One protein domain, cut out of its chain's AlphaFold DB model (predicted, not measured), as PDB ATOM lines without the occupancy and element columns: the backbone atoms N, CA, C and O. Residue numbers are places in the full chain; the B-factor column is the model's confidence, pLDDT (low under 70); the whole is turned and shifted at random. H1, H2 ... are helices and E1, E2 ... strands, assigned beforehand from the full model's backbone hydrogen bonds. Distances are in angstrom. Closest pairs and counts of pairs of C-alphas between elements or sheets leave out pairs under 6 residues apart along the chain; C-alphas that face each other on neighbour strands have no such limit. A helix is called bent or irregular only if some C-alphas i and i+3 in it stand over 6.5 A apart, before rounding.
ATOM      1  N   SER A 136     143.588 173.957 142.539       95.31
ATOM      2  CA  SER A 136     143.684 175.316 143.089       95.31
ATOM      3  C   SER A 136     142.328 175.903 143.485       95.31
ATOM      4  O   SER A 136     142.265 176.977 144.075       95.31
ATOM      5  N   SER A 137     141.248 175.177 143.197       96.94
ATOM      6  CA  SER A 137     139.867 175.549 143.476       96.94
ATOM      7  C   SER A 137     139.063 174.296 143.795       96.94
ATOM      8  O   SER A 137     139.373 173.213 143.299       96.94
ATOM      9  N   VAL A 138     138.006 174.453 144.591       97.62
ATOM     10  CA  VAL A 138     137.003 173.399 144.799       97.62
ATOM     11  C   VAL A 138     136.200 173.134 143.528       97.62
ATOM     12  O   VAL A 138     135.734 172.028 143.310       97.62
ATOM     13  N   ARG A 139     136.049 174.126 142.647       97.44
ATOM     14  CA  ARG A 139     135.369 173.944 141.363       97.44
ATOM     15  C   ARG A 139     136.355 173.362 140.356       97.44
ATOM     16  O   ARG A 139     137.322 174.036 140.008       97.44
ATOM     17  N   PHE A 140     136.089 172.150 139.879       97.12
ATOM     18  CA  PHE A 140     136.924 171.455 138.903       97.12
ATOM     19  C   PHE A 140     136.093 171.053 137.689       97.12
ATOM     20  O   PHE A 140     135.038 170.439 137.838       97.12
ATOM     21  N   SER A 141     136.583 171.368 136.493       94.62
ATOM     22  CA  SER A 141     135.949 170.965 135.241       94.62
ATOM     23  C   SER A 141     136.939 170.218 134.364       94.62
ATOM     24  O   SER A 141     138.096 170.614 134.241       94.62
ATOM     25  N   GLU A 142     136.458 169.140 133.760       92.06
ATOM     26  CA  GLU A 142     137.206 168.353 132.781       92.06
ATOM     27  C   GLU A 142     136.937 168.816 131.339       92.06
ATOM     28  O   GLU A 142     137.760 168.598 130.457       92.06
ATOM     29  N   GLY A 143     135.838 169.543 131.121       90.56
ATOM     30  CA  GLY A 143     135.390 170.014 129.811       90.56
ATOM     31  C   GLY A 143     134.037 169.425 129.417       90.56
ATOM     32  O   GLY A 143     133.209 170.150 128.871       90.56
ATOM     33  N   THR A 144     133.768 168.166 129.758       93.50
ATOM     34  CA  THR A 144     132.447 167.531 129.567       93.50
ATOM     35  C   THR A 144     131.586 167.598 130.829       93.50
ATOM     36  O   THR A 144     130.363 167.746 130.761       93.50
ATOM     37  N   TYR A 145     132.224 167.567 132.000       96.44
ATOM     38  CA  TYR A 145     131.574 167.710 133.297       96.44
ATOM     39  C   TYR A 145     132.281 168.707 134.212       96.44
ATOM     40  O   TYR A 145     133.411 169.158 133.984       96.44
ATOM     41  N   GLU A 146     131.583 169.030 135.291       97.69
ATOM     42  CA  GLU A 146     132.099 169.757 136.434       97.69
ATOM     43  C   GLU A 146     131.723 169.037 137.732       97.69
ATOM     44  O   GLU A 146     130.635 168.471 137.847       97.69
ATOM     45  N   ILE A 147     132.636 169.070 138.699       98.19
ATOM     46  CA  ILE A 147     132.482 168.533 140.053       98.19
ATOM     47  C   ILE A 147     132.958 169.564 141.081       98.19
ATOM     48  O   ILE A 147     133.733 170.479 140.778       98.19
ATOM     49  N   THR A 148     132.514 169.383 142.320       98.38
ATOM     50  CA  THR A 148     133.010 170.104 143.492       98.38
ATOM     51  C   THR A 148     133.942 169.194 144.285       98.38
ATOM     52  O   THR A 148     133.520 168.197 144.864       98.38
ATOM     53  N   LEU A 149     135.226 169.534 144.299       98.19
ATOM     54  CA  LEU A 149     136.258 168.873 145.084       98.19
ATOM     55  C   LEU A 149     136.244 169.374 146.539       98.19
ATOM     56  O   LEU A 149     135.975 170.555 146.775       98.19
ATOM     57  N   PRO A 150     136.594 168.524 147.518       97.19
ATOM     58  CA  PRO A 150     136.744 168.939 148.909       97.19
ATOM     59  C   PRO A 150     137.825 170.011 149.079       97.19
ATOM     60  O   PRO A 150     138.873 169.962 148.432       97.19
ATOM     61  N   GLU A 151     137.629 170.937 150.022       96.31
ATOM     62  CA  GLU A 151     138.627 171.973 150.339       96.31
ATOM     63  C   GLU A 151     139.987 171.380 150.729       96.31
ATOM     64  O   GLU A 151     141.027 171.925 150.368       96.31
ATOM     65  N   SER A 152     139.993 170.221 151.396       95.25
ATOM     66  CA  SER A 152     141.210 169.496 151.788       95.25
ATOM     67  C   SER A 152     142.066 169.042 150.595       95.25
ATOM     68  O   SER A 152     143.261 168.783 150.756       95.25
ATOM     69  N   TRP A 153     141.484 168.949 149.395       97.06
ATOM     70  CA  TRP A 153     142.199 168.556 148.181       97.06
ATOM     71  C   TRP A 153     142.911 169.744 147.531       97.06
ATOM     72  O   TRP A 153     143.911 169.551 146.832       97.06
ATOM     73  N   VAL A 154     142.441 170.969 147.780       97.19
ATOM     74  CA  VAL A 154     143.013 172.193 147.215       97.19
ATOM     75  C   VAL A 154     144.438 172.386 147.733       97.19
ATOM     76  O   VAL A 154     144.704 172.351 148.929       97.19
ATOM     77  N   GLY A 155     145.388 172.550 146.815       96.19
ATOM     78  CA  GLY A 155     146.814 172.683 147.115       96.19
ATOM     79  C   GLY A 155     147.532 171.365 147.429       96.19
ATOM     80  O   GLY A 155     148.758 171.320 147.329       96.19
ATOM     81  N   THR A 156     146.807 170.278 147.712       96.12
ATOM     82  CA  THR A 156     147.390 168.969 148.070       96.12
ATOM     83  C   THR A 156     147.327 167.971 146.917       96.12
ATOM     84  O   THR A 156     148.314 167.294 146.623       96.12
ATOM     85  N   VAL A 157     146.198 167.911 146.214       97.94
ATOM     86  CA  VAL A 157     145.929 166.934 145.150       97.94
ATOM     87  C   VAL A 157     146.290 167.508 143.784       97.94
ATOM     88  O   VAL A 157     146.176 168.711 143.536       97.94
ATOM     89  N   THR A 158     146.730 166.633 142.889       98.12
ATOM     90  CA  THR A 158     146.974 166.934 141.481       98.12
ATOM     91  C   THR A 158     146.068 166.057 140.620       98.12
ATOM     92  O   THR A 158     145.991 164.848 140.842       98.12
ATOM     93  N   ALA A 159     145.390 166.657 139.645       98.12
ATOM     94  CA  ALA A 159     144.669 165.944 138.599       98.12
ATOM     95  C   ALA A 159     145.610 165.626 137.429       98.12
ATOM     96  O   ALA A 159     146.460 166.442 137.065       98.12
ATOM     97  N   SER A 160     145.443 164.448 136.836       97.44
ATOM     98  CA  SER A 160     146.109 163.989 135.623       97.44
ATOM     99  C   SER A 160     145.056 163.606 134.592       97.44
ATOM    100  O   SER A 160     144.207 162.762 134.866       97.44
ATOM    101  N   PHE A 161     145.145 164.191 133.409       96.25
ATOM    102  CA  PHE A 161     144.235 163.977 132.294       96.25
ATOM    103  C   PHE A 161     144.814 162.924 131.352       96.25
ATOM    104  O   PHE A 161     146.004 162.944 131.025       96.25
ATOM    105  N   SER A 162     143.974 161.995 130.922       93.25
ATOM    106  CA  SER A 162     144.322 160.957 129.955       93.25
ATOM    107  C   SER A 162     143.090 160.580 129.145       93.25
ATOM    108  O   SER A 162     141.990 161.027 129.454       93.25
ATOM    109  N   GLU A 163     143.286 159.767 128.111       89.75
ATOM    110  CA  GLU A 163     142.197 159.260 127.273       89.75
ATOM    111  C   GLU A 163     141.097 158.654 128.148       89.75
ATOM    112  O   GLU A 163     141.352 157.738 128.933       89.75
ATOM    113  N   ASN A 164     139.897 159.228 128.042       89.88
ATOM    114  CA  ASN A 164     138.687 158.802 128.739       89.88
ATOM    115  C   ASN A 164     138.780 158.739 130.275       89.88
ATOM    116  O   ASN A 164     138.007 158.006 130.885       89.88
ATOM    117  N   GLN A 165     139.697 159.451 130.944       94.62
ATOM    118  CA  GLN A 165     139.708 159.494 132.414       94.62
ATOM    119  C   GLN A 165     140.507 160.673 132.994       94.62
ATOM    120  O   GLN A 165     141.530 161.102 132.447       94.62
ATOM    121  N   VAL A 166     140.117 161.088 134.201       97.62
ATOM    122  CA  VAL A 166     140.896 161.973 135.077       97.62
ATOM    123  C   VAL A 166     141.298 161.222 136.341       97.62
ATOM    124  O   VAL A 166     140.458 160.718 137.086       97.62
ATOM    125  N   ALA A 167     142.600 161.174 136.604       98.06
ATOM    126  CA  ALA A 167     143.176 160.557 137.789       98.06
ATOM    127  C   ALA A 167     143.620 161.614 138.806       98.06
ATOM    128  O   ALA A 167     144.324 162.559 138.465       98.06
ATOM    129  N   PHE A 168     143.269 161.421 140.072       98.38
ATOM    130  CA  PHE A 168     143.655 162.283 141.184       98.38
ATOM    131  C   PHE A 168     144.730 161.600 142.024       98.38
ATOM    132  O   PHE A 168     144.600 160.439 142.439       98.38
ATOM    133  N   TYR A 169     145.816 162.327 142.270       97.81
ATOM    134  CA  TYR A 169     146.974 161.802 142.973       97.81
ATOM    135  C   TYR A 169     147.580 162.800 143.956       97.81
ATOM    136  O   TYR A 169     147.408 164.014 143.844       97.81
ATOM    137  N   VAL A 170     148.333 162.261 144.911       97.12
ATOM    138  CA  VAL A 170     149.211 163.024 145.807       97.12
ATOM    139  C   VAL A 170     150.671 162.706 145.506       97.12
ATOM    140  O   VAL A 170     150.994 161.612 145.028       97.12
ATOM    141  N   ASP A 171     151.550 163.666 145.763       95.38
ATOM    142  CA  ASP A 171     152.988 163.485 145.590       95.38
ATOM    143  C   ASP A 171     153.547 162.611 146.721       95.38
ATOM    144  O   ASP A 171     153.161 162.739 147.889       95.38
ATOM    145  N   LYS A 172     154.456 161.702 146.373       94.88
ATOM    146  CA  LYS A 172     155.193 160.901 147.344       94.88
ATOM    147  C   LYS A 172     156.465 161.618 147.775       94.88
ATOM    148  O   LYS A 172     157.067 162.374 147.015       94.88
ATOM    149  N   THR A 173     156.924 161.312 148.982       91.75
ATOM    150  CA  THR A 173     158.167 161.861 149.543       91.75
ATOM    151  C   THR A 173     159.421 161.393 148.799       91.75
ATOM    152  O   THR A 173     160.450 162.057 148.870       91.75
ATOM    153  N   ASP A 174     159.336 160.288 148.054       89.50
ATOM    154  CA  ASP A 174     160.410 159.740 147.215       89.50
ATOM    155  C   ASP A 174     160.429 160.299 145.777       89.50
ATOM    156  O   ASP A 174     161.228 159.858 144.952       89.50
ATOM    157  N   GLY A 175     159.563 161.270 145.465       85.31
ATOM    158  CA  GLY A 175     159.450 161.871 144.133       85.31
ATOM    159  C   GLY A 175     158.522 161.126 143.169       85.31
ATOM    160  O   GLY A 175     158.369 161.556 142.024       85.31
ATOM    161  N   GLY A 176     157.883 160.033 143.602       90.94
ATOM    162  CA  GLY A 176     156.795 159.391 142.868       90.94
ATOM    163  C   GLY A 176     155.441 160.082 143.066       90.94
ATOM    164  O   GLY A 176     155.316 161.083 143.768       90.94
ATOM    165  N   ASN A 177     154.389 159.507 142.486       94.81
ATOM    166  CA  ASN A 177     153.007 159.885 142.771       94.81
ATOM    167  C   ASN A 177     152.194 158.682 143.269       94.81
ATOM    168  O   ASN A 177     152.568 157.517 143.092       94.81
ATOM    169  N   LEU A 178     151.092 158.971 143.956       96.44
ATOM    170  CA  LEU A 178     150.135 157.986 144.435       96.44
ATOM    171  C   LEU A 178     148.737 158.361 143.949       96.44
ATOM    172  O   LEU A 178     148.065 159.196 144.550       96.44
ATOM    173  N   THR A 179     148.309 157.734 142.855       97.31
ATOM    174  CA  THR A 179     146.927 157.860 142.371       97.31
ATOM    175  C   THR A 179     145.997 157.087 143.290       97.31
ATOM    176  O   THR A 179     146.199 155.886 143.491       97.31
ATOM    177  N   PHE A 180     144.973 157.752 143.812       97.25
ATOM    178  CA  PHE A 180     144.046 157.163 144.778       97.25
ATOM    179  C   PHE A 180     142.592 157.160 144.296       97.25
ATOM    180  O   PHE A 180     141.854 156.249 144.665       97.25
ATOM    181  N   PHE A 181     142.213 158.100 143.427       98.06
ATOM    182  CA  PHE A 181     140.856 158.238 142.901       98.06
ATOM    183  C   PHE A 181     140.880 158.516 141.399       98.06
ATOM    184  O   PHE A 181     141.746 159.253 140.927       98.06
ATOM    185  N   ILE A 182     139.971 157.905 140.642       98.31
ATOM    186  CA  ILE A 182     139.869 158.074 139.190       98.31
ATOM    187  C   ILE A 182     138.397 158.229 138.803       98.31
ATOM    188  O   ILE A 182     137.541 157.504 139.315       98.31
ATOM    189  N   ILE A 183     138.128 159.161 137.891       98.19
ATOM    190  CA  ILE A 183     136.851 159.302 137.195       98.19
ATOM    191  C   ILE A 183     137.088 158.917 135.736       98.19
ATOM    192  O   ILE A 183     137.793 159.624 135.020       98.19
ATOM    193  N   ASP A 184     136.527 157.786 135.320       97.00
ATOM    194  CA  ASP A 184     136.472 157.363 133.923       97.00
ATOM    195  C   ASP A 184     135.326 158.110 133.213       97.00
ATOM    196  O   ASP A 184     134.260 158.307 133.799       97.00
ATOM    197  N   ASN A 185     135.555 158.507 131.964       94.62
ATOM    198  CA  ASN A 185     134.692 159.280 131.072       94.62
ATOM    199  C   ASN A 185     134.717 158.645 129.668       94.62
ATOM    200  O   ASN A 185     135.369 159.146 128.755       94.62
ATOM    201  N   ASP A 186     134.086 157.480 129.523       90.25
ATOM    202  CA  ASP A 186     134.332 156.555 128.408       90.25
ATOM    203  C   ASP A 186     133.149 156.491 127.423       90.25
ATOM    204  O   ASP A 186     131.990 156.520 127.826       90.25
ATOM    205  N   THR A 187     133.415 156.364 126.123       86.81
ATOM    206  CA  THR A 187     132.395 156.165 125.075       86.81
ATOM    207  C   THR A 187     131.895 154.721 124.962       86.81
ATOM    208  O   THR A 187     130.852 154.463 124.366       86.81
ATOM    209  N   TYR A 188     132.639 153.747 125.491       81.12
ATOM    210  CA  TYR A 188     132.392 152.314 125.286       81.12
ATOM    211  C   TYR A 188     131.554 151.656 126.390       81.12
ATOM    212  O   TYR A 188     131.225 150.467 126.292       81.12
ATOM    213  N   GLY A 189     131.191 152.406 127.429       85.88
ATOM    214  CA  GLY A 189     130.428 151.915 128.573       85.88
ATOM    215  C   GLY A 189     131.139 152.156 129.898       85.88
ATOM    216  O   GLY A 189     132.254 152.667 129.950       85.88
ATOM    217  N   TYR A 190     130.497 151.753 130.993       89.62
ATOM    218  CA  TYR A 190     131.122 151.829 132.308       89.62
ATOM    219  C   TYR A 190     132.358 150.932 132.414       89.62
ATOM    220  O   TYR A 190     132.411 149.835 131.840       89.62
ATOM    221  N   SER A 191     133.323 151.358 133.231       89.56
ATOM    222  CA  SER A 191     134.577 150.629 133.417       89.56
ATOM    223  C   SER A 191     134.361 149.277 134.117       89.56
ATOM    224  O   SER A 191     133.270 148.966 134.596       89.56
ATOM    225  N   SER A 192     135.377 148.408 134.125       86.25
ATOM    226  CA  SER A 192     135.250 147.008 134.567       86.25
ATOM    227  C   SER A 192     134.790 146.851 136.024       86.25
ATOM    228  O   SER A 192     135.376 147.449 136.924       86.25
ATOM    229  N   ASP A 193     133.860 145.917 136.281       83.44
ATOM    230  CA  ASP A 193     133.420 145.488 137.626       83.44
ATOM    231  C   ASP A 193     134.563 144.985 138.527       83.44
ATOM    232  O   ASP A 193     134.399 144.852 139.739       83.44
ATOM    233  N   SER A 194     135.722 144.659 137.948       86.50
ATOM    234  CA  SER A 194     136.908 144.248 138.702       86.50
ATOM    235  C   SER A 194     137.613 145.408 139.408       86.50
ATOM    236  O   SER A 194     138.476 145.159 140.250       86.50
ATOM    237  N   TYR A 195     137.318 146.659 139.042       91.38
ATOM    238  CA  TYR A 195     137.941 147.815 139.673       91.38
ATOM    239  C   TYR A 195     137.418 148.030 141.093       91.38
ATOM    240  O   TYR A 195     136.231 147.897 141.390       91.38
ATOM    241  N   LYS A 196     138.342 148.357 141.998       90.44
ATOM    242  CA  LYS A 196     138.045 148.528 143.417       90.44
ATOM    243  C   LYS A 196     137.228 149.801 143.646       90.44
ATOM    244  O   LYS A 196     137.535 150.843 143.076       90.44
ATOM    245  N   GLY A 197     136.207 149.710 144.500       90.75
ATOM    246  CA  GLY A 197     135.392 150.866 144.897       90.75
ATOM    247  C   GLY A 197     134.649 151.533 143.741       90.75
ATOM    248  O   GLY A 197     134.288 152.700 143.847       90.75
ATOM    249  N   ARG A 198     134.470 150.801 142.638       93.69
ATOM    250  CA  ARG A 198     133.818 151.259 141.418       93.69
ATOM    251  C   ARG A 198     132.343 151.586 141.664       93.69
ATOM    252  O   ARG A 198     131.617 150.765 142.226       93.69
ATOM    253  N   ILE A 199     131.912 152.736 141.160       93.88
ATOM    254  CA  ILE A 199     130.538 153.237 141.166       93.88
ATOM    255  C   ILE A 199     130.204 153.727 139.753       93.88
ATOM    256  O   ILE A 199     130.902 154.585 139.214       93.88
ATOM    257  N   GLU A 200     129.140 153.186 139.159       93.50
ATOM    258  CA  GLU A 200     128.529 153.736 137.941       93.50
ATOM    259  C   GLU A 200     127.821 155.024 138.339       93.50
ATOM    260  O   GLU A 200     126.863 154.991 139.104       93.50
ATOM    261  N   VAL A 201     128.350 156.164 137.905       95.44
ATOM    262  CA  VAL A 201     127.848 157.472 138.343       95.44
ATOM    263  C   VAL A 201     126.665 157.900 137.487       95.44
ATOM    264  O   VAL A 201     125.679 158.431 137.993       95.44
ATOM    265  N   GLY A 202     126.758 157.680 136.179       93.75
ATOM    266  CA  GLY A 202     125.748 158.117 135.224       93.75
ATOM    267  C   GLY A 202     126.334 158.331 133.844       93.75
ATOM    268  O   GLY A 202     127.401 157.808 133.523       93.75
ATOM    269  N   ARG A 203     125.621 159.092 133.022       93.56
ATOM    270  CA  ARG A 203     126.002 159.402 131.649       93.56
ATOM    271  C   ARG A 203     125.985 160.896 131.400       93.56
ATOM    272  O   ARG A 203     125.099 161.596 131.883       93.56
ATOM    273  N   LEU A 204     126.934 161.359 130.605       95.31
ATOM    274  CA  LEU A 204     126.901 162.669 129.976       95.31
ATOM    275  C   LEU A 204     126.444 162.474 128.535       95.31
ATOM    276  O   LEU A 204     126.991 161.631 127.829       95.31
ATOM    277  N   VAL A 205     125.435 163.228 128.113       93.44
ATOM    278  CA  VAL A 205     124.851 163.107 126.774       93.44
ATOM    279  C   VAL A 205     124.858 164.469 126.096       93.44
ATOM    280  O   VAL A 205     124.316 165.425 126.650       93.44
ATOM    281  N   SER A 206     125.452 164.545 124.909       93.75
ATOM    282  CA  SER A 206     125.411 165.709 124.021       93.75
ATOM    283  C   SER A 206     125.167 165.221 122.595       93.75
ATOM    284  O   SER A 206     126.051 164.624 121.987       93.75
ATOM    285  N   ASP A 207     123.974 165.476 122.059       91.44
ATOM    286  CA  ASP A 207     123.526 164.967 120.756       91.44
ATOM    287  C   ASP A 207     123.683 163.435 120.632       91.44
ATOM    288  O   ASP A 207     122.987 162.686 121.321       91.44
ATOM    289  N   GLU A 208     124.580 162.964 119.762       85.69
ATOM    290  CA  GLU A 208     124.897 161.543 119.566       85.69
ATOM    291  C   GLU A 208     126.089 161.065 120.424       85.69
ATOM    292  O   GLU A 208     126.341 159.861 120.488       85.69
ATOM    293  N   ASP A 209     126.813 161.972 121.098       88.25
ATOM    294  CA  ASP A 209     127.924 161.617 121.990       88.25
ATOM    295  C   ASP A 209     127.395 161.263 123.386       88.25
ATOM    296  O   ASP A 209     126.756 162.069 124.073       88.25
ATOM    297  N   VAL A 210     127.668 160.029 123.808       90.62
ATOM    298  CA  VAL A 210     127.297 159.492 125.116       90.62
ATOM    299  C   VAL A 210     128.560 159.032 125.823       90.62
ATOM    300  O   VAL A 210     129.233 158.104 125.373       90.62
ATOM    301  N   ARG A 211     128.831 159.628 126.983       92.94
ATOM    302  CA  ARG A 211     129.946 159.253 127.851       92.94
ATOM    303  C   ARG A 211     129.447 158.617 129.135       92.94
ATOM    304  O   ARG A 211     128.563 159.150 129.803       92.94
ATOM    305  N   PHE A 212     130.024 157.484 129.495       93.38
ATOM    306  CA  PHE A 212     129.727 156.727 130.699       93.38
ATOM    307  C   PHE A 212     130.711 157.110 131.794       93.38
ATOM    308  O   PHE A 212     131.921 156.914 131.655       93.38
ATOM    309  N   ILE A 213     130.181 157.633 132.898       96.94
ATOM    310  CA  ILE A 213     130.990 158.101 134.016       96.94
ATOM    311  C   ILE A 213     131.107 157.012 135.071       96.94
ATOM    312  O   ILE A 213     130.106 156.565 135.635       96.94
ATOM    313  N   THR A 214     132.341 156.609 135.371       96.88
ATOM    314  CA  THR A 214     132.630 155.659 136.453       96.88
ATOM    315  C   THR A 214     133.590 156.283 137.452       96.88
ATOM    316  O   THR A 214     134.690 156.676 137.088       96.88
ATOM    317  N   ALA A 215     133.214 156.339 138.725       97.69
ATOM    318  CA  ALA A 215     134.120 156.731 139.797       97.69
ATOM    319  C   ALA A 215     134.720 155.474 140.429       97.69
ATOM    320  O   ALA A 215     133.995 154.521 140.716       97.69
ATOM    321  N   ARG A 216     136.035 155.435 140.654       96.69
ATOM    322  CA  ARG A 216     136.696 154.262 141.240       96.69
ATOM    323  C   ARG A 216     137.914 154.617 142.073       96.69
ATOM    324  O   ARG A 216     138.590 155.621 141.845       96.69
ATOM    325  N   ASP A 217     138.218 153.731 143.009       96.50
ATOM    326  CA  ASP A 217     139.434 153.812 143.803       96.50
ATOM    327  C   ASP A 217     140.616 153.232 143.014       96.50
ATOM    328  O   ASP A 217     140.462 152.381 142.131       96.50
ATOM    329  N   ASN A 218     141.824 153.637 143.394       94.75
ATOM    330  CA  ASN A 218     143.051 152.994 142.941       94.75
ATOM    331  C   ASN A 218     143.864 152.472 144.136       94.75
ATOM    332  O   ASN A 218     143.549 151.414 144.692       94.75
ATOM    333  N   TYR A 219     144.879 153.210 144.587       91.88
ATOM    334  CA  TYR A 219     145.626 152.856 145.792       91.88
ATOM    335  C   TYR A 219     145.037 153.520 147.036       91.88
ATOM    336  O   TYR A 219     144.624 154.675 147.009       91.88
ATOM    337  N   SER A 220     145.054 152.805 148.163       90.00
ATOM    338  CA  SER A 220     144.713 153.401 149.458       90.00
ATOM    339  C   SER A 220     145.868 154.259 149.955       90.00
ATOM    340  O   SER A 220     146.973 153.747 150.137       90.00
ATOM    341  N   ILE A 221     145.610 155.536 150.242       87.19
ATOM    342  CA  ILE A 221     146.627 156.441 150.797       87.19
ATOM    343  C   ILE A 221     147.145 155.921 152.145       87.19
ATOM    344  O   ILE A 221     148.350 155.955 152.389       87.19
ATOM    345  N   ALA A 222     146.274 155.359 152.993       86.88
ATOM    346  CA  ALA A 222     146.673 154.803 154.290       86.88
ATOM    347  C   ALA A 222     147.757 153.721 154.180       86.88
ATOM    348  O   ALA A 222     148.646 153.656 155.030       86.88
ATOM    349  N   SER A 223     147.737 152.904 153.122       90.94
ATOM    350  CA  SER A 223     148.774 151.891 152.881       90.94
ATOM    351  C   SER A 223     150.156 152.493 152.590       90.94
ATOM    352  O   SER A 223     151.159 151.797 152.725       90.94
ATOM    353  N   TYR A 224     150.217 153.779 152.237       91.38
ATOM    354  CA  TYR A 224     151.430 154.516 151.879       91.38
ATOM    355  C   TYR A 224     151.678 155.726 152.789       91.38
ATOM    356  O   TYR A 224     152.444 156.610 152.418       91.38
ATOM    357  N   ALA A 225     151.090 155.767 153.991       89.69
ATOM    358  CA  ALA A 225     151.163 156.926 154.888       89.69
ATOM    359  C   ALA A 225     152.598 157.384 155.229       89.69
ATOM    360  O   ALA A 225     152.819 158.558 155.494       89.69
ATOM    361  N   LYS A 226     153.588 156.480 155.196       92.31
ATOM    362  CA  LYS A 226     155.012 156.807 155.419       92.31
ATOM    363  C   LYS A 226     155.699 157.462 154.214       92.31
ATOM    364  O   LYS A 226     156.812 157.962 154.344       92.31
ATOM    365  N   SER A 227     155.072 157.392 153.047       93.69
ATOM    366  CA  SER A 227     155.626 157.806 151.757       93.69
ATOM    367  C   SER A 227     154.890 159.005 151.165       93.69
ATOM    368  O   SER A 227     155.121 159.331 150.008       93.69
ATOM    369  N   VAL A 228     153.993 159.645 151.916       94.31
ATOM    370  CA  VAL A 228     153.227 160.830 151.498       94.31
ATOM    371  C   VAL A 228     153.232 161.866 152.626       94.31
ATOM    372  O   VAL A 228     153.658 161.560 153.740       94.31
ATOM    373  N   SER A 229     152.793 163.092 152.343       92.81
ATOM    374  CA  SER A 229     152.738 164.160 153.349       92.81
ATOM    375  C   SER A 229     151.624 163.945 154.385       92.81
ATOM    376  O   SER A 229     150.687 163.173 154.162       92.81
ATOM    377  N   GLU A 230     151.698 164.643 155.521       92.38
ATOM    378  CA  GLU A 230     150.663 164.569 156.564       92.38
ATOM    379  C   GLU A 230     149.304 165.075 156.058       92.38
ATOM    380  O   GLU A 230     148.266 164.495 156.386       92.38
ATOM    381  N   GLU A 231     149.305 166.096 155.198       92.75
ATOM    382  CA  GLU A 231     148.111 166.628 154.536       92.75
ATOM    383  C   GLU A 231     147.471 165.566 153.633       92.75
ATOM    384  O   GLU A 231     146.257 165.365 153.664       92.75
ATOM    385  N   ALA A 232     148.285 164.813 152.887       92.81
ATOM    386  CA  ALA A 232     147.800 163.710 152.065       92.81
ATOM    387  C   ALA A 232     147.194 162.580 152.916       92.81
ATOM    388  O   ALA A 232     146.148 162.032 152.568       92.81
ATOM    389  N   VAL A 233     147.799 162.248 154.064       93.19
ATOM    390  CA  VAL A 233     147.214 161.280 155.012       93.19
ATOM    391  C   VAL A 233     145.889 161.794 155.584       93.19
ATOM    392  O   VAL A 233     144.972 161.002 155.808       93.19
ATOM    393  N   ALA A 234     145.759 163.104 155.808       92.44
ATOM    394  CA  ALA A 234     144.531 163.705 156.315       92.44
ATOM    395  C   ALA A 234     143.355 163.558 155.336       92.44
ATOM    396  O   ALA A 234     142.249 163.275 155.798       92.44
ATOM    397  N   ILE A 235     143.597 163.637 154.019       92.88
ATOM    398  CA  ILE A 235     142.576 163.378 152.982       92.88
ATOM    399  C   ILE A 235     141.935 162.000 153.180       92.88
ATOM    400  O   ILE A 235     140.715 161.855 153.127       92.88
ATOM    401  N   TRP A 236     142.738 160.977 153.486       92.75
ATOM    402  CA  TRP A 236     142.226 159.612 153.626       92.75
ATOM    403  C   TRP A 236     141.199 159.451 154.755       92.75
ATOM    404  O   TRP A 236     140.352 158.562 154.695       92.75
ATOM    405  N   LYS A 237     141.240 160.308 155.784       90.88
ATOM    406  CA  LYS A 237     140.347 160.207 156.950       90.88
ATOM    407  C   LYS A 237     138.875 160.420 156.592       90.88
ATOM    408  O   LYS A 237     138.026 159.834 157.254       90.88
ATOM    409  N   ASN A 238     138.590 161.231 155.570       93.25
ATOM    410  CA  ASN A 238     137.229 161.524 155.108       93.25
ATOM    411  C   ASN A 238     136.960 161.028 153.678       93.25
ATOM    412  O   ASN A 238     135.933 161.365 153.097       93.25
ATOM    413  N   TYR A 239     137.861 160.217 153.116       94.81
ATOM    414  CA  TYR A 239     137.872 159.885 151.691       94.81
ATOM    415  C   TYR A 239     136.552 159.309 151.164       94.81
ATOM    416  O   TYR A 239     136.105 159.707 150.094       94.81
ATOM    417  N   GLU A 240     135.903 158.402 151.896       94.75
ATOM    418  CA  GLU A 240     134.641 157.811 151.426       94.75
ATOM    419  C   GLU A 240     133.511 158.849 151.344       94.75
ATOM    420  O   GLU A 240     132.743 158.837 150.383       94.75
ATOM    421  N   ASN A 241     133.444 159.787 152.294       96.00
ATOM    422  CA  ASN A 241     132.468 160.878 152.259       96.00
ATOM    423  C   ASN A 241     132.809 161.881 151.150       96.00
ATOM    424  O   ASN A 241     131.926 162.301 150.411       96.00
ATOM    425  N   ASP A 242     134.092 162.224 151.009       96.69
ATOM    426  CA  ASP A 242     134.595 163.103 149.953       96.69
ATOM    427  C   ASP A 242     134.264 162.539 148.562       96.69
ATOM    428  O   ASP A 242     133.763 163.259 147.703       96.69
ATOM    429  N   LYS A 243     134.489 161.237 148.349       96.75
ATOM    430  CA  LYS A 243     134.170 160.536 147.098       96.75
ATOM    431  C   LYS A 243     132.684 160.640 146.761       96.75
ATOM    432  O   LYS A 243     132.348 160.957 145.623       96.75
ATOM    433  N   LEU A 244     131.804 160.386 147.730       96.38
ATOM    434  CA  LEU A 244     130.358 160.495 147.522       96.38
ATOM    435  C   LEU A 244     129.942 161.937 147.215       96.38
ATOM    436  O   LEU A 244     129.229 162.154 146.243       96.38
ATOM    437  N   ALA A 245     130.459 162.919 147.957       97.00
ATOM    438  CA  ALA A 245     130.167 164.332 147.713       97.00
ATOM    439  C   ALA A 245     130.622 164.792 146.315       97.00
ATOM    440  O   ALA A 245     129.901 165.523 145.635       97.00
ATOM    441  N   ILE A 246     131.789 164.325 145.850       98.00
ATOM    442  CA  ILE A 246     132.266 164.581 144.485       98.00
ATOM    443  C   ILE A 246     131.273 164.016 143.461       98.00
ATOM    444  O   ILE A 246     130.873 164.737 142.548       98.00
ATOM    445  N   ILE A 247     130.859 162.755 143.625       96.69
ATOM    446  CA  ILE A 247     129.912 162.079 142.725       96.69
ATOM    447  C   ILE A 247     128.562 162.810 142.698       96.69
ATOM    448  O   ILE A 247     128.040 163.088 141.623       96.69
ATOM    449  N   GLU A 248     128.023 163.172 143.864       96.25
ATOM    450  CA  GLU A 248     126.745 163.886 143.997       96.25
ATOM    451  C   GLU A 248     126.780 165.290 143.381       96.25
ATOM    452  O   GLU A 248     125.762 165.792 142.909       96.25
ATOM    453  N   SER A 249     127.951 165.929 143.365       97.75
ATOM    454  CA  SER A 249     128.129 167.259 142.778       97.75
ATOM    455  C   SER A 249     128.254 167.262 141.252       97.75
ATOM    456  O   SER A 249     128.304 168.342 140.654       97.75
ATOM    457  N   LEU A 250     128.349 166.084 140.624       97.81
ATOM    458  CA  LEU A 250     128.638 165.969 139.204       97.81
ATOM    459  C   LEU A 250     127.500 166.537 138.359       97.81
ATOM    460  O   LEU A 250     126.331 166.178 138.497       97.81
ATOM    461  N   ARG A 251     127.871 167.415 137.430       97.00
ATOM    462  CA  ARG A 251     126.967 167.971 136.424       97.00
ATOM    463  C   ARG A 251     127.642 168.057 135.067       97.00
ATOM    464  O   ARG A 251     128.844 168.296 134.983       97.00
ATOM    465  N   GLY A 252     126.854 167.901 134.010       96.69
ATOM    466  CA  GLY A 252     127.321 168.127 132.648       96.69
ATOM    467  C   GLY A 252     127.500 169.617 132.354       96.69
ATOM    468  O   GLY A 252     126.807 170.465 132.924       96.69
ATOM    469  N   VAL A 253     128.467 169.933 131.496       95.94
ATOM    470  CA  VAL A 253     128.762 171.292 131.023       95.94
ATOM    471  C   VAL A 253     129.022 171.278 129.514       95.94
ATOM    472  O   VAL A 253     129.093 170.217 128.907       95.94
ATOM    473  N   ASN A 254     129.141 172.452 128.885       92.88
ATOM    474  CA  ASN A 254     129.479 172.585 127.458       92.88
ATOM    475  C   ASN A 254     128.577 171.774 126.504       92.88
ATOM    476  O   ASN A 254     129.050 171.212 125.524       92.88
ATOM    477  N   GLY A 255     127.271 171.731 126.791       94.06
ATOM    478  CA  GLY A 255     126.276 171.017 125.980       94.06
ATOM    479  C   GLY A 255     125.925 169.620 126.494       94.06
ATOM    480  O   GLY A 255     124.871 169.101 126.141       94.06
ATOM    481  N   TYR A 256     126.724 169.056 127.403       96.44
ATOM    482  CA  TYR A 256     126.419 167.766 128.009       96.44
ATOM    483  C   TYR A 256     125.354 167.881 129.099       96.44
ATOM    484  O   TYR A 256     125.487 168.652 130.053       96.44
ATOM    485  N   ALA A 257     124.319 167.052 128.997       96.31
ATOM    486  CA  ALA A 257     123.351 166.811 130.057       96.31
ATOM    487  C   ALA A 257     123.777 165.592 130.882       96.31
ATOM    488  O   ALA A 257     124.070 164.532 130.328       96.31
ATOM    489  N   PHE A 258     123.790 165.728 132.209       95.56
ATOM    490  CA  PHE A 258     124.071 164.606 133.099       95.56
ATOM    491  C   PHE A 258     122.792 163.842 133.446       95.56
ATOM    492  O   PHE A 258     121.811 164.430 133.898       95.56
ATOM    493  N   SER A 259     122.827 162.530 133.243       91.81
ATOM    494  CA  SER A 259     121.791 161.577 133.638       91.81
ATOM    495  C   SER A 259     122.390 160.612 134.665       91.81
ATOM    496  O   SER A 259     123.223 159.791 134.271       91.81
ATOM    497  N   PRO A 260     122.037 160.706 135.959       91.69
ATOM    498  CA  PRO A 260     122.591 159.824 136.983       91.69
ATOM    499  C   PRO A 260     122.201 158.368 136.724       91.69
ATOM    500  O   PRO A 260     121.128 158.094 136.186       91.69
ATOM    501  N   GLU A 261     123.069 157.436 137.112       88.62
ATOM    502  CA  GLU A 261     122.745 156.015 137.044       88.62
ATOM    503  C   GLU A 261     121.828 155.643 138.214       88.62
ATOM    504  O   GLU A 261     122.190 155.780 139.383       88.62
TER     505      GLU A 261
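Overview. This is residues 136 to 261 of the 423 residues of the protein "Phosphatidylinositol diacylglycerol-lyase" of Firmicutes bacterium CAG:272 (UniProt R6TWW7). One long antiparallel sheet of six strands, twisted and curled, makes a curved wall; the helix H3 and the small hairpin E1 and E2 lie on the inner side of its curve, and the helical hairpin H1 and H2 sits at one end of the long axis. The loop of residues 187 to 198 lies on the outer side. The printed part has 126 residues, with named elements in the order E1 E2 E3 E4 E5 E6 E7 H1 H2 H3 E8, and is of mixed class; the sheet's order is E3 E4 E5 E7 E6 E8. It is compact, with a radius of gyration of the C-alphas of 14.5 A, and spans 47 by 31 by 25 A, only just elongated.

Along the chain. Begin in the sheet: find C-alpha 177 at (153.007, 159.885, 142.771), where E5, residues 177 to 186, starts its 23.8 A; it bends by 69 degrees at residue 180. Beside it run E4, residues 165 to 171, 19.1 A, and E7, residues 209 to 217, 25.9 A. Look next for E3 at 158 to 162, E6 at 199 to 206, 21.8 A, and E8 at 257 to 260, ending at C-alpha 260 (122.591, 159.824, 136.983). E1, residues 139 to 141, and E2, residues 145 to 148, form the other sheet. The helices are H1, residues 221 to 227, H2, residues 230 to 236, and H3, residues 239 to 248, 14.1 A.

Arrangement. E3, E4 and E5 make a meander, each strand the antiparallel neighbour of the one before: look for N 160 and O 167 at 2.7 A, and N 168 and O 181 at 2.8 A. E5 and E7 have N 184 and O 214 at 2.8 A, E7 and E6 N 211 and O 204 at 2.8 A, and E6 and E8 N 203 and O 259 at 2.8 A. H2 and H3 on one face of this sheet give two layers, helices over strands. H3 runs along the strands at a height over the sheet of 9.7 A, only just over E7, with 7 of its 10 C-alphas falling on E7 and 2 on E6. H1 only grazes the sheet. H1 and H2 touch at a shallow tilt of 11 degrees, opposite ways, the closest C-alphas being those of Ala 225 and Val 233, 5.9 A. In the hairpin E1 and E2, N 147 and O 140 are 2.9 A apart; the closest C-alphas of E2 and H3 are those of Thr 148 and Ile 246, 5.7 A. H1 is irregular, with C-alphas 223 and 226 8.3 A apart. In H3 every O i to N i+4 pair is within hydrogen-bond range, in H2 2 of 3, and in H1 1 of 3, beside 3 of 4 O i to N i+3 pairs.

Size, cuts and confidence. The two C-alphas farthest apart are those of Asp 207 and Lys 226, 47.5 A. The printed part has no cut. The link from E5 to E6 is long, with 12 residues. Mean pLDDT of the printed part is 93.9, and no printed residue is under 70.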